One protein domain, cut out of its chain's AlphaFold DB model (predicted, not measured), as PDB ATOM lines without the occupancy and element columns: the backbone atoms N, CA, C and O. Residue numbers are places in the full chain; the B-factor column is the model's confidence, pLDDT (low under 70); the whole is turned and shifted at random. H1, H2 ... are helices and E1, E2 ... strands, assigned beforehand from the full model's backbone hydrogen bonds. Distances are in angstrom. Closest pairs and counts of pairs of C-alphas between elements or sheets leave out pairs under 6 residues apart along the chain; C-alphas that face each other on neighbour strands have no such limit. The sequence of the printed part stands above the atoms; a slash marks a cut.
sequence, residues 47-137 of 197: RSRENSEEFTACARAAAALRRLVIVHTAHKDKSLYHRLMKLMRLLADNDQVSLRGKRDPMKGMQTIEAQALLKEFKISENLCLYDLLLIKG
ATOM      1  N   ARG A  47     -40.786 -22.618   0.229       93.88
ATOM      2  CA  ARG A  47     -40.173 -23.490  -0.787       93.88
ATOM      3  C   ARG A  47     -38.831 -24.080  -0.364       93.88
ATOM      4  O   ARG A  47     -38.492 -25.191  -0.760       93.88
ATOM      5  N   SER A  48     -38.049 -23.335   0.413       95.38
ATOM      6  CA  SER A  48     -36.774 -23.828   0.936       95.38
ATOM      7  C   SER A  48     -36.993 -24.914   1.983       95.38
ATOM      8  O   SER A  48     -36.229 -25.876   2.003       95.38
ATOM      9  N   ARG A  49     -38.030 -24.785   2.822       95.00
ATOM     10  CA  ARG A  49     -38.413 -25.804   3.808       95.00
ATOM     11  C   ARG A  49     -38.903 -27.076   3.127       95.00
ATOM     12  O   ARG A  49     -38.329 -28.123   3.390       95.00
ATOM     13  N   GLU A  50     -39.832 -26.953   2.180       94.88
ATOM     14  CA  GLU A  50     -40.321 -28.075   1.361       94.88
ATOM     15  C   GLU A  50     -39.159 -28.870   0.746       94.88
ATOM     16  O   GLU A  50     -39.020 -30.068   0.960       94.88
ATOM     17  N   ASN A  51     -38.252 -28.186   0.043       94.94
ATOM     18  CA  ASN A  51     -37.110 -28.845  -0.590       94.94
ATOM     19  C   ASN A  51     -36.135 -29.456   0.433       94.94
ATOM     20  O   ASN A  51     -35.476 -30.450   0.143       94.94
ATOM     21  N   SER A  52     -36.006 -28.862   1.622       94.50
ATOM     22  CA  SER A  52     -35.142 -29.397   2.685       94.50
ATOM     23  C   SER A  52     -35.708 -30.686   3.282       94.50
ATOM     24  O   SER A  52     -34.943 -31.609   3.573       94.50
ATOM     25  N   GLU A  53     -37.028 -30.768   3.444       94.56
ATOM     26  CA  GLU A  53     -37.721 -31.972   3.911       94.56
ATOM     27  C   GLU A  53     -37.556 -33.116   2.900       94.56
ATOM     28  O   GLU A  53     -37.013 -34.168   3.253       94.56
ATOM     29  N   GLU A  54     -37.868 -32.870   1.624       94.81
ATOM     30  CA  GLU A  54     -37.685 -33.845   0.536       94.81
ATOM     31  C   GLU A  54     -36.217 -34.288   0.394       94.81
ATOM     32  O   GLU A  54     -35.913 -35.478   0.257       94.81
ATOM     33  N   PHE A  55     -35.268 -33.346   0.480       96.19
ATOM     34  CA  PHE A  55     -33.838 -33.656   0.431       96.19
ATOM     35  C   PHE A  55     -33.418 -34.557   1.593       96.19
ATOM     36  O   PHE A  55     -32.621 -35.477   1.404       96.19
ATOM     37  N   THR A  56     -33.956 -34.324   2.790       96.00
ATOM     38  CA  THR A  56     -33.641 -35.143   3.965       96.00
ATOM     39  C   THR A  56     -34.168 -36.569   3.800       96.00
ATOM     40  O   THR A  56     -33.444 -37.520   4.108       96.00
ATOM     41  N   ALA A  57     -35.381 -36.737   3.264       94.94
ATOM     42  CA  ALA A  57     -35.937 -38.050   2.941       94.94
ATOM     43  C   ALA A  57     -35.065 -38.796   1.911       94.94
ATOM     44  O   ALA A  57     -34.666 -39.942   2.139       94.94
ATOM     45  N   CYS A  58     -34.664 -38.111   0.836       96.12
ATOM     46  CA  CYS A  58     -33.764 -38.660  -0.180       96.12
ATOM     47  C   CYS A  58     -32.396 -39.055   0.393       96.12
ATOM     48  O   CYS A  58     -31.883 -40.128   0.077       96.12
ATOM     49  N   ALA A  59     -31.808 -38.220   1.252       96.44
ATOM     50  CA  ALA A  59     -30.505 -38.483   1.859       96.44
ATOM     51  C   ALA A  59     -30.541 -39.713   2.777       96.44
ATOM     52  O   ALA A  59     -29.629 -40.542   2.739       96.44
ATOM     53  N   ARG A  60     -31.615 -39.869   3.561       95.81
ATOM     54  CA  ARG A  60     -31.833 -41.052   4.407       95.81
ATOM     55  C   ARG A  60     -31.945 -42.323   3.567       95.81
ATOM     56  O   ARG A  60     -31.251 -43.297   3.857       95.81
ATOM     57  N   ALA A  61     -32.745 -42.291   2.503       94.19
ATOM     58  CA  ALA A  61     -32.891 -43.419   1.588       94.19
ATOM     59  C   ALA A  61     -31.564 -43.764   0.884       94.19
ATOM     60  O   ALA A  61     -31.146 -44.921   0.883       94.19
ATOM     61  N   ALA A  62     -30.838 -42.766   0.370       95.25
ATOM     62  CA  ALA A  62     -29.538 -42.967  -0.275       95.25
ATOM     63  C   ALA A  62     -28.488 -43.550   0.688       95.25
ATOM     64  O   ALA A  62     -27.700 -44.412   0.298       95.25
ATOM     65  N   ALA A  63     -28.476 -43.108   1.950       94.88
ATOM     66  CA  ALA A  63     -27.586 -43.655   2.969       94.88
ATOM     67  C   ALA A  63     -27.918 -45.121   3.293       94.88
ATOM     68  O   ALA A  63     -27.002 -45.940   3.390       94.88
ATOM     69  N   ALA A  64     -29.205 -45.461   3.418       93.19
ATOM     70  CA  ALA A  64     -29.649 -46.838   3.623       93.19
ATOM     71  C   ALA A  64     -29.259 -47.737   2.438       93.19
ATOM     72  O   ALA A  64     -28.630 -48.775   2.638       93.19
ATOM     73  N   LEU A  65     -29.520 -47.291   1.205       93.00
ATOM     74  CA  LEU A  65     -29.122 -48.009  -0.010       93.00
ATOM     75  C   LEU A  65     -27.611 -48.190  -0.100       93.00
ATOM     76  O   LEU A  65     -27.145 -49.276  -0.422       93.00
ATOM     77  N   ARG A  66     -26.822 -47.167   0.237       93.31
ATOM     78  CA  ARG A  66     -25.361 -47.287   0.237       93.31
ATOM     79  C   ARG A  66     -24.883 -48.377   1.194       93.31
ATOM     80  O   ARG A  66     -23.990 -49.132   0.828       93.31
ATOM     81  N   ARG A  67     -25.452 -48.459   2.402       92.62
ATOM     82  CA  ARG A  67     -25.111 -49.522   3.363       92.62
ATOM     83  C   ARG A  67     -25.447 -50.895   2.790       92.62
ATOM     84  O   ARG A  67     -24.600 -51.776   2.845       92.62
ATOM     85  N   LEU A  68     -26.626 -51.042   2.180       90.88
ATOM     86  CA  LEU A  68     -27.021 -52.280   1.506       90.88
ATOM     87  C   LEU A  68     -26.033 -52.651   0.392       90.88
ATOM     88  O   LEU A  68     -25.535 -53.768   0.372       90.88
ATOM     89  N   VAL A  69     -25.681 -51.713  -0.487       91.25
ATOM     90  CA  VAL A  69     -24.717 -51.969  -1.567       91.25
ATOM     91  C   VAL A  69     -23.367 -52.415  -1.008       91.25
ATOM     92  O   VAL A  69     -22.848 -53.438  -1.433       91.25
ATOM     93  N   ILE A  70     -22.818 -51.700  -0.022       91.00
ATOM     94  CA  ILE A  70     -21.510 -52.033   0.564       91.00
ATOM     95  C   ILE A  70     -21.520 -53.432   1.189       91.00
ATOM     96  O   ILE A  70     -20.568 -54.180   0.989       91.00
ATOM     97  N   VAL A  71     -22.587 -53.800   1.905       89.81
ATOM     98  CA  VAL A  71     -22.713 -55.131   2.523       89.81
ATOM     99  C   VAL A  71     -22.778 -56.238   1.466       89.81
ATOM    100  O   VAL A  71     -22.231 -57.312   1.684       89.81
ATOM    101  N   HIS A  72     -23.412 -55.985   0.319       85.25
ATOM    102  CA  HIS A  72     -23.624 -57.009  -0.710       85.25
ATOM    103  C   HIS A  72     -22.495 -57.153  -1.722       85.25
ATOM    104  O   HIS A  72     -22.306 -58.242  -2.255       85.25
ATOM    105  N   THR A  73     -21.771 -56.078  -2.021       86.00
ATOM    106  CA  THR A  73     -20.792 -56.069  -3.117       86.00
ATOM    107  C   THR A  73     -19.395 -55.662  -2.674       86.00
ATOM    108  O   THR A  73     -18.492 -55.602  -3.504       86.00
ATOM    109  N   ALA A  74     -19.204 -55.329  -1.391       84.56
ATOM    110  CA  ALA A  74     -17.964 -54.756  -0.866       84.56
ATOM    111  C   ALA A  74     -17.468 -53.531  -1.673       84.56
ATOM    112  O   ALA A  74     -16.269 -53.250  -1.720       84.56
ATOM    113  N   HIS A  75     -18.386 -52.784  -2.306       81.38
ATOM    114  CA  HIS A  75     -18.051 -51.676  -3.204       81.38
ATOM    115  C   HIS A  75     -17.263 -50.567  -2.498       81.38
ATOM    116  O   HIS A  75     -17.716 -50.012  -1.492       81.38
ATOM    117  N   LYS A  76     -16.136 -50.144  -3.082       81.25
ATOM    118  CA  LYS A  76     -15.261 -49.090  -2.527       81.25
ATOM    119  C   LYS A  76     -15.354 -47.756  -3.279       81.25
ATOM    120  O   LYS A  76     -14.393 -46.995  -3.352       81.25
ATOM    121  N   ASP A  77     -16.538 -47.429  -3.793       86.94
ATOM    122  CA  ASP A  77     -16.749 -46.189  -4.546       86.94
ATOM    123  C   ASP A  77     -17.106 -45.015  -3.635       86.94
ATOM    124  O   ASP A  77     -18.200 -44.948  -3.065       86.94
ATOM    125  N   LYS A  78     -16.236 -44.002  -3.589       88.44
ATOM    126  CA  LYS A  78     -16.518 -42.735  -2.884       88.44
ATOM    127  C   LYS A  78     -17.657 -41.937  -3.544       88.44
ATOM    128  O   LYS A  78     -18.390 -41.216  -2.869       88.44
ATOM    129  N   SER A  79     -17.842 -42.097  -4.858       91.00
ATOM    130  CA  SER A  79     -18.875 -41.399  -5.642       91.00
ATOM    131  C   SER A  79     -20.280 -42.003  -5.482       91.00
ATOM    132  O   SER A  79     -21.279 -41.320  -5.719       91.00
ATOM    133  N   LEU A  80     -20.389 -43.257  -5.020       92.44
ATOM    134  CA  LEU A  80     -21.654 -44.002  -4.963       92.44
ATOM    135  C   LEU A  80     -22.764 -43.241  -4.226       92.44
ATOM    136  O   LEU A  80     -23.888 -43.176  -4.714       92.44
ATOM    137  N   TYR A  81     -22.443 -42.606  -3.095       94.00
ATOM    138  CA  TYR A  81     -23.419 -41.821  -2.333       94.00
ATOM    139  C   TYR A  81     -24.023 -40.673  -3.153       94.00
ATOM    140  O   TYR A  81     -25.235 -40.488  -3.156       94.00
ATOM    141  N   HIS A  82     -23.193 -39.923  -3.878       95.06
ATOM    142  CA  HIS A  82     -23.639 -38.786  -4.684       95.06
ATOM    143  C   HIS A  82     -24.504 -39.248  -5.861       95.06
ATOM    144  O   HIS A  82     -25.528 -38.628  -6.158       95.06
ATOM    145  N   ARG A  83     -24.125 -40.369  -6.492       95.06
ATOM    146  CA  ARG A  83     -24.912 -41.009  -7.554       95.06
ATOM    147  C   ARG A  83     -26.281 -41.462  -7.033       95.06
ATOM    148  O   ARG A  83     -27.297 -41.110  -7.629       95.06
ATOM    149  N   LEU A  84     -26.315 -42.162  -5.896       95.50
ATOM    150  CA  LEU A  84     -27.555 -42.598  -5.244       95.50
ATOM    151  C   LEU A  84     -28.431 -41.412  -4.834       95.50
ATOM    152  O   LEU A  84     -29.634 -41.439  -5.058       95.50
ATOM    153  N   MET A  85     -27.838 -40.348  -4.293       96.62
ATOM    154  CA  MET A  85     -28.571 -39.142  -3.911       96.62
ATOM    155  C   MET A  85     -29.249 -38.479  -5.118       96.62
ATOM    156  O   MET A  85     -30.407 -38.064  -5.034       96.62
ATOM    157  N   LYS A  86     -28.544 -38.398  -6.253       95.94
ATOM    158  CA  LYS A  86     -29.108 -37.889  -7.509       95.94
ATOM    159  C   LYS A  86     -30.271 -38.760  -7.983       95.94
ATOM    160  O   LYS A  86     -31.297 -38.216  -8.374       95.94
ATOM    161  N   LEU A  87     -30.120 -40.081  -7.922       95.88
ATOM    162  CA  LEU A  87     -31.174 -41.012  -8.305       95.88
ATOM    163  C   LEU A  87     -32.394 -40.903  -7.371       95.88
ATOM    164  O   LEU A  87     -33.500 -40.746  -7.869       95.88
ATOM    165  N   MET A  88     -32.215 -40.859  -6.045       95.56
ATOM    166  CA  MET A  88     -33.324 -40.678  -5.090       95.56
ATOM    167  C   MET A  88     -34.112 -39.390  -5.342       95.56
ATOM    168  O   MET A  88     -35.332 -39.391  -5.232       95.56
ATOM    169  N   ARG A  89     -33.436 -38.302  -5.727       95.06
ATOM    170  CA  ARG A  89     -34.106 -37.053  -6.116       95.06
ATOM    171  C   ARG A  89     -34.985 -37.228  -7.354       95.06
ATOM    172  O   ARG A  89     -36.119 -36.774  -7.338       95.06
ATOM    173  N   LEU A  90     -34.485 -37.917  -8.383       94.62
ATOM    174  CA  LEU A  90     -35.277 -38.225  -9.579       94.62
ATOM    175  C   LEU A  90     -36.476 -39.122  -9.246       94.62
ATOM    176  O   LEU A  90     -37.561 -38.906  -9.767       94.62
ATOM    177  N   LEU A  91     -36.303 -40.091  -8.342       94.19
ATOM    178  CA  LEU A  91     -37.414 -40.920  -7.875       94.19
ATOM    179  C   LEU A  91     -38.464 -40.100  -7.123       94.19
ATOM    180  O   LEU A  91     -39.652 -40.287  -7.357       94.19
ATOM    181  N   ALA A  92     -38.048 -39.188  -6.243       93.69
ATOM    182  CA  ALA A  92     -38.971 -38.317  -5.519       93.69
ATOM    183  C   ALA A  92     -39.732 -37.366  -6.461       93.69
ATOM    184  O   ALA A  92     -40.895 -37.070  -6.209       93.69
ATOM    185  N   ASP A  93     -39.118 -36.928  -7.564       92.38
ATOM    186  CA  ASP A  93     -39.794 -36.122  -8.589       92.38
ATOM    187  C   ASP A  93     -40.926 -36.894  -9.297       92.38
ATOM    188  O   ASP A  93     -41.903 -36.273  -9.721       92.38
ATOM    189  N   ASN A  94     -40.828 -38.228  -9.364       92.56
ATOM    190  CA  ASN A  94     -41.851 -39.119  -9.923       92.56
ATOM    191  C   ASN A  94     -42.971 -39.480  -8.926       92.56
ATOM    192  O   ASN A  94     -43.914 -40.179  -9.294       92.56
ATOM    193  N   ASP A  95     -42.906 -39.021  -7.671       93.06
ATOM    194  CA  ASP A  95     -44.005 -39.178  -6.712       93.06
ATOM    195  C   ASP A  95     -45.153 -38.209  -7.053       93.06
ATOM    196  O   ASP A  95     -45.081 -37.003  -6.796       93.06
ATOM    197  N   GLN A  96     -46.214 -38.754  -7.653       88.81
ATOM    198  CA  GLN A  96     -47.438 -38.018  -7.994       88.81
ATOM    199  C   GLN A  96     -48.489 -38.036  -6.876       88.81
ATOM    200  O   GLN A  96     -49.461 -37.287  -6.947       88.81
ATOM    201  N   VAL A  97     -48.311 -38.874  -5.851       90.69
ATOM    202  CA  VAL A  97     -49.305 -39.070  -4.786       90.69
ATOM    203  C   VAL A  97     -49.099 -38.052  -3.670       90.69
ATOM    204  O   VAL A  97     -50.058 -37.488  -3.142       90.69
ATOM    205  N   SER A  98     -47.845 -37.810  -3.291       90.94
ATOM    206  CA  SER A  98     -47.543 -36.934  -2.162       90.94
ATOM    207  C   SER A  98     -47.528 -35.455  -2.558       90.94
ATOM    208  O   SER A  98     -47.037 -35.052  -3.617       90.94
ATOM    209  N   LEU A  99     -48.005 -34.610  -1.642       92.25
ATOM    210  CA  LEU A  99     -47.885 -33.160  -1.764       92.25
ATOM    211  C   LEU A  99     -46.412 -32.727  -1.782       92.25
ATOM    212  O   LEU A  99     -45.535 -33.366  -1.196       92.25
ATOM    213  N   ARG A 100     -46.148 -31.582  -2.414       88.75
ATOM    214  CA  ARG A 100     -44.819 -30.962  -2.431       88.75
ATOM    215  C   ARG A 100     -44.338 -30.652  -1.008       88.75
ATOM    216  O   ARG A 100     -45.116 -30.221  -0.164       88.75
ATOM    217  N   GLY A 101     -43.059 -30.891  -0.748       92.06
ATOM    218  CA  GLY A 101     -42.441 -30.886   0.579       92.06
ATOM    219  C   GLY A 101     -42.479 -32.241   1.290       92.06
ATOM    220  O   GLY A 101     -41.654 -32.492   2.161       92.06
ATOM    221  N   LYS A 102     -43.387 -33.138   0.890       92.38
ATOM    222  CA  LYS A 102     -43.594 -34.456   1.511       92.38
ATOM    223  C   LYS A 102     -43.440 -35.611   0.521       92.38
ATOM    224  O   LYS A 102     -43.953 -36.698   0.766       92.38
ATOM    225  N   ARG A 103     -42.782 -35.369  -0.614       94.44
ATOM    226  CA  ARG A 103     -42.524 -36.400  -1.619       94.44
ATOM    227  C   ARG A 103     -41.534 -37.419  -1.098       94.44
ATOM    228  O   ARG A 103     -40.463 -37.057  -0.608       94.44
ATOM    229  N   ASP A 104     -41.891 -38.685  -1.262       92.44
ATOM    230  CA  ASP A 104     -41.090 -39.799  -0.786       92.44
ATOM    231  C   ASP A 104     -40.507 -40.576  -1.974       92.44
ATOM    232  O   ASP A 104     -41.258 -41.100  -2.804       92.44
ATOM    233  N   PRO A 105     -39.175 -40.762  -2.037       92.81
ATOM    234  CA  PRO A 105     -38.545 -41.507  -3.129       92.81
ATOM    235  C   PRO A 105     -39.010 -42.969  -3.189       92.81
ATOM    236  O   PRO A 105     -38.993 -43.572  -4.256       92.81
ATOM    237  N   MET A 106     -39.447 -43.542  -2.063       90.12
ATOM    238  CA  MET A 106     -39.949 -44.920  -1.995       90.12
ATOM    239  C   MET A 106     -41.300 -45.089  -2.697       90.12
ATOM    240  O   MET A 106     -41.533 -46.120  -3.323       90.12
ATOM    241  N   LYS A 107     -42.175 -44.079  -2.624       89.50
ATOM    242  CA  LYS A 107     -43.459 -44.085  -3.337       89.50
ATOM    243  C   LYS A 107     -43.238 -43.852  -4.826       89.50
ATOM    244  O   LYS A 107     -43.740 -44.613  -5.646       89.50
ATOM    245  N   GLY A 108     -42.398 -42.871  -5.167       88.31
ATOM    246  CA  GLY A 108     -42.052 -42.574  -6.559       88.31
ATOM    247  C   GLY A 108     -41.390 -43.746  -7.293       88.31
ATOM    248  O   GLY A 108     -41.584 -43.904  -8.497       88.31
ATOM    249  N   MET A 109     -40.691 -44.627  -6.566       89.12
ATOM    250  CA  MET A 109     -40.053 -45.836  -7.103       89.12
ATOM    251  C   MET A 109     -41.021 -46.824  -7.775       89.12
ATOM    252  O   MET A 109     -40.597 -47.614  -8.615       89.12
ATOM    253  N   GLN A 110     -42.308 -46.800  -7.413       87.12
ATOM    254  CA  GLN A 110     -43.302 -47.740  -7.942       87.12
ATOM    255  C   GLN A 110     -43.696 -47.431  -9.392       87.12
ATOM    256  O   GLN A 110     -44.169 -48.319 -10.099       87.12
ATOM    257  N   THR A 111     -43.471 -46.198  -9.852       89.06
ATOM    258  CA  THR A 111     -43.814 -45.774 -11.214       89.06
ATOM    259  C   THR A 111     -42.958 -46.479 -12.268       89.06
ATOM    260  O   THR A 111     -41.785 -46.784 -12.051       89.06
ATOM    261  N   ILE A 112     -43.537 -46.711 -13.448       88.75
ATOM    262  CA  ILE A 112     -42.859 -47.393 -14.565       88.75
ATOM    263  C   ILE A 112     -41.596 -46.619 -14.985       88.75
ATOM    264  O   ILE A 112     -40.536 -47.211 -15.193       88.75
ATOM    265  N   GLU A 113     -41.679 -45.287 -15.030       89.94
ATOM    266  CA  GLU A 113     -40.549 -44.406 -15.350       89.94
ATOM    267  C   GLU A 113     -39.418 -44.519 -14.315       89.94
ATOM    268  O   GLU A 113     -38.242 -44.623 -14.669       89.94
ATOM    269  N   ALA A 114     -39.755 -44.564 -13.023       90.50
ATOM    270  CA  ALA A 114     -38.778 -44.761 -11.959       90.50
ATOM    271  C   ALA A 114     -38.086 -46.127 -12.018       90.50
ATOM    272  O   ALA A 114     -36.882 -46.222 -11.763       90.50
ATOM    273  N   GLN A 115     -38.820 -47.185 -12.367       90.25
ATOM    274  CA  GLN A 115     -38.239 -48.519 -12.518       90.25
ATOM    275  C   GLN A 115     -37.205 -48.565 -13.649       90.25
ATOM    276  O   GLN A 115     -36.190 -49.249 -13.511       90.25
ATOM    277  N   ALA A 116     -37.410 -47.813 -14.735       91.62
ATOM    278  CA  ALA A 116     -36.409 -47.677 -15.794       91.62
ATOM    279  C   ALA A 116     -35.114 -47.032 -15.266       91.62
ATOM    280  O   ALA A 116     -34.031 -47.588 -15.455       91.62
ATOM    281  N   LEU A 117     -35.221 -45.943 -14.491       93.06
ATOM    282  CA  LEU A 117     -34.062 -45.279 -13.871       93.06
ATOM    283  C   LEU A 117     -33.273 -46.204 -12.929       93.06
ATOM    284  O   LEU A 117     -32.045 -46.116 -12.852       93.06
ATOM    285  N   LEU A 118     -33.957 -47.095 -12.205       92.00
ATOM    286  CA  LEU A 118     -33.303 -48.081 -11.338       92.00
ATOM    287  C   LEU A 118     -32.520 -49.141 -12.117       92.00
ATOM    288  O   LEU A 118     -31.461 -49.570 -11.655       92.00
ATOM    289  N   LYS A 119     -33.039 -49.568 -13.273       91.25
ATOM    290  CA  LYS A 119     -32.375 -50.540 -14.157       91.25
ATOM    291  C   LYS A 119     -31.150 -49.931 -14.839       91.25
ATOM    292  O   LYS A 119     -30.128 -50.594 -14.973       91.25
ATOM    293  N   GLU A 120     -31.219 -48.655 -15.207       92.31
ATOM    294  CA  GLU A 120     -30.083 -47.918 -15.781       92.31
ATOM    295  C   GLU A 120     -28.954 -47.671 -14.770       92.31
ATOM    296  O   GLU A 120     -27.790 -47.496 -15.147       92.31
ATOM    297  N   PHE A 121     -29.265 -47.654 -13.470       92.75
ATOM    298  CA  PHE A 121     -28.270 -47.399 -12.438       92.75
ATOM    299  C   PHE A 121     -27.357 -48.606 -12.217       92.75
ATOM    300  O   PHE A 121     -27.671 -49.534 -11.465       92.75
ATOM    301  N   LYS A 122     -26.172 -48.546 -12.825       90.88
ATOM    302  CA  LYS A 122     -25.104 -49.530 -12.630       90.88
ATOM    303  C   LYS A 122     -24.331 -49.259 -11.340       90.88
ATOM    304  O   LYS A 122     -23.736 -48.187 -11.159       90.88
ATOM    305  N   ILE A 123     -24.339 -50.247 -10.448       88.31
ATOM    306  CA  ILE A 123     -23.456 -50.284  -9.281       88.31
ATOM    307  C   ILE A 123     -22.087 -50.761  -9.760       88.31
ATOM    308  O   ILE A 123     -21.124 -50.007  -9.657       88.31
ATOM    309  N   SER A 124     -22.059 -51.940 -10.379       84.88
ATOM    310  CA  SER A 124     -20.892 -52.564 -11.011       84.88
ATOM    311  C   SER A 124     -21.238 -52.950 -12.455       84.88
ATOM    312  O   SER A 124     -22.375 -52.760 -12.886       84.88
ATOM    313  N   GLU A 125     -20.285 -53.489 -13.217       82.38
ATOM    314  CA  GLU A 125     -20.498 -53.826 -14.637       82.38
ATOM    315  C   GLU A 125     -21.664 -54.804 -14.852       82.38
ATOM    316  O   GLU A 125     -22.487 -54.585 -15.740       82.38
ATOM    317  N   ASN A 126     -21.791 -55.795 -13.962       82.94
ATOM    318  CA  ASN A 126     -22.790 -56.866 -14.040       82.94
ATOM    319  C   ASN A 126     -23.954 -56.708 -13.049       82.94
ATOM    320  O   ASN A 126     -24.760 -57.623 -12.908       82.94
ATOM    321  N   LEU A 127     -24.030 -55.589 -12.317       87.25
ATOM    322  CA  LEU A 127     -25.032 -55.416 -11.264       87.25
ATOM    323  C   LEU A 127     -25.691 -54.041 -11.328       87.25
ATOM    324  O   LEU A 127     -25.045 -53.008 -11.104       87.25
ATOM    325  N   CYS A 128     -27.003 -54.042 -11.558       90.38
ATOM    326  CA  CYS A 128     -27.830 -52.851 -11.430       90.38
ATOM    327  C   CYS A 128     -28.486 -52.763 -10.043       90.38
ATOM    328  O   CYS A 128     -28.613 -53.749  -9.310       90.38
ATOM    329  N   LEU A 129     -28.906 -51.555  -9.661       90.56
ATOM    330  CA  LEU A 129     -29.580 -51.336  -8.379       90.56
ATOM    331  C   LEU A 129     -30.926 -52.068  -8.305       90.56
ATOM    332  O   LEU A 129     -31.278 -52.566  -7.237       90.56
ATOM    333  N   TYR A 130     -31.654 -52.160  -9.420       91.31
ATOM    334  CA  TYR A 130     -32.931 -52.872  -9.484       91.31
ATOM    335  C   TYR A 130     -32.795 -54.349  -9.078       91.31
ATOM    336  O   TYR A 130     -33.562 -54.824  -8.240       91.31
ATOM    337  N   ASP A 131     -31.782 -55.049  -9.591       88.56
ATOM    338  CA  ASP A 131     -31.548 -56.466  -9.284       88.56
ATOM    339  C   ASP A 131     -31.207 -56.676  -7.808       88.56
ATOM    340  O   ASP A 131     -31.731 -57.586  -7.167       88.56
ATOM    341  N   LEU A 132     -30.391 -55.792  -7.226       88.44
ATOM    342  CA  LEU A 132     -30.065 -55.847  -5.798       88.44
ATOM    343  C   LEU A 132     -31.317 -55.664  -4.927       88.44
ATOM    344  O   LEU A 132     -31.505 -56.384  -3.944       88.44
ATOM    345  N   LEU A 133     -32.188 -54.717  -5.288       89.31
ATOM    346  CA  LEU A 133     -33.447 -54.478  -4.577       89.31
ATOM    347  C   LEU A 133     -34.410 -55.665  -4.693       89.31
ATOM    348  O   LEU A 133     -35.106 -55.984  -3.724       89.31
ATOM    349  N   LEU A 134     -34.419 -56.331  -5.849       88.56
ATOM    350  CA  LEU A 134     -35.204 -57.536  -6.086       88.56
ATOM    351  C   LEU A 134     -34.699 -58.714  -5.240       88.56
ATOM    352  O   LEU A 134     -35.504 -59.358  -4.573       88.56
ATOM    353  N   ILE A 135     -33.382 -58.955  -5.202       83.81
ATOM    354  CA  ILE A 135     -32.758 -60.004  -4.366       83.81
ATOM    355  C   ILE A 135     -33.116 -59.809  -2.887       83.81
ATOM    356  O   ILE A 135     -33.295 -60.773  -2.147       83.81
ATOM    357  N   LYS A 136     -33.255 -58.554  -2.448       82.81
ATOM    358  CA  LYS A 136     -33.670 -58.219  -1.083       82.81
ATOM    359  C   LYS A 136     -35.166 -58.287  -0.812       82.81
ATOM    360  O   LYS A 136     -35.557 -58.090   0.335       82.81
ATOM    361  N   GLY A 137     -35.992 -58.541  -1.824       81.81
ATOM    362  CA  GLY A 137     -37.447 -58.574  -1.679       81.81
ATOM    363  C   GLY A 137     -38.066 -57.208  -1.367       81.81
ATOM    364  O   GLY A 137     -39.203 -57.142  -0.910       81.81
TER     365      GLY A 137
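Overview. This is residues 47 to 137 of the 197 residues of an uncharacterized protein of Sphingobacteriaceae bacterium (UniProt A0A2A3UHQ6). One long helix, H1, runs the length of the domain, and a shorter helix, H2, crosses it on one side in the middle of the fold, with H4 packed on H2 away from H1. H5 turns across H4, H3 is a single short turn beside the last part of H2, and between H4 and H5 the chain folds back on itself in a small turn at E1. The printed part has 91 residues, with five named helices and one named strand in the order H1, H2, H3, H4, E1, H5; the class is mostly helix. It is compact, with a radius of gyration of the C-alphas of 13.0 A, and its C-alphas span 38 by 27 by 19 A.

Along the chain. H1, residues 47 to 73, begins with C-alpha 47 at (-40.173, -23.490, -0.787) and is 38.0 A long from first to last C-alpha. H2, residues 80 to 93, is 20.1 A long, and its C-alpha 80 is at (-21.654, -44.002, -4.963). H3 has residues 105 to 108. H4, residues 112 to 120, is 12.8 A long. E1 has residues 122 to 124. H5, residues 129 to 135, is 10.1 A long and ends with C-alpha 135 at (-32.758, -60.004, -4.366).

Arrangement. H1 touches H2 with residues 54 to 66 alone, closest at the C-alphas of Cys 58 and Met 88, 5.3 A apart. They run opposite ways at a steep tilt of 49 degrees. H2 is the hub, touching three other helices. It touches H4 at a shallow tilt of 12 degrees, opposite ways, with the C-alphas of Leu 91 and Ala 114 closest at 5.8 A. It touches H3 too, with the C-alphas of Ala 92 and Pro 105 closest at 4.0 A. H1 and H3 only just touch, with 3 pairs of C-alphas within 8 A, the closest being Cys 58 and Pro 105 at 6.3 A. H4 and H5 touch about perpendicular, at 82 degrees, with the C-alphas of Leu 118 and Tyr 130 closest at 5.2 A. The helix packing is mostly crossed, but only just: one of three touching pairs with a tilt is shallow. H1 and H5 are close but not clearly touching, with the C-alphas of Val 69 and Leu 132 closest at 7.8 A. H1 and H4 are apart, as are H2 and H5. E1 pairs with no named strand, but its residues 122 to 124 pair antiparallel with residues 127 to 128. Every O i to N i+4 pair is within hydrogen-bond range in H1, H2, H4 and H5, while H3 is too short for such a pair.

Size, cuts and confidence. The two C-alphas farthest apart are those of Arg 47 and Asn 126, 39.9 A. The printed part has no cut. The link from H2 to H3, 11 residues, is long. The mean pLDDT of the printed part is 91.2, and no printed residue is under 70.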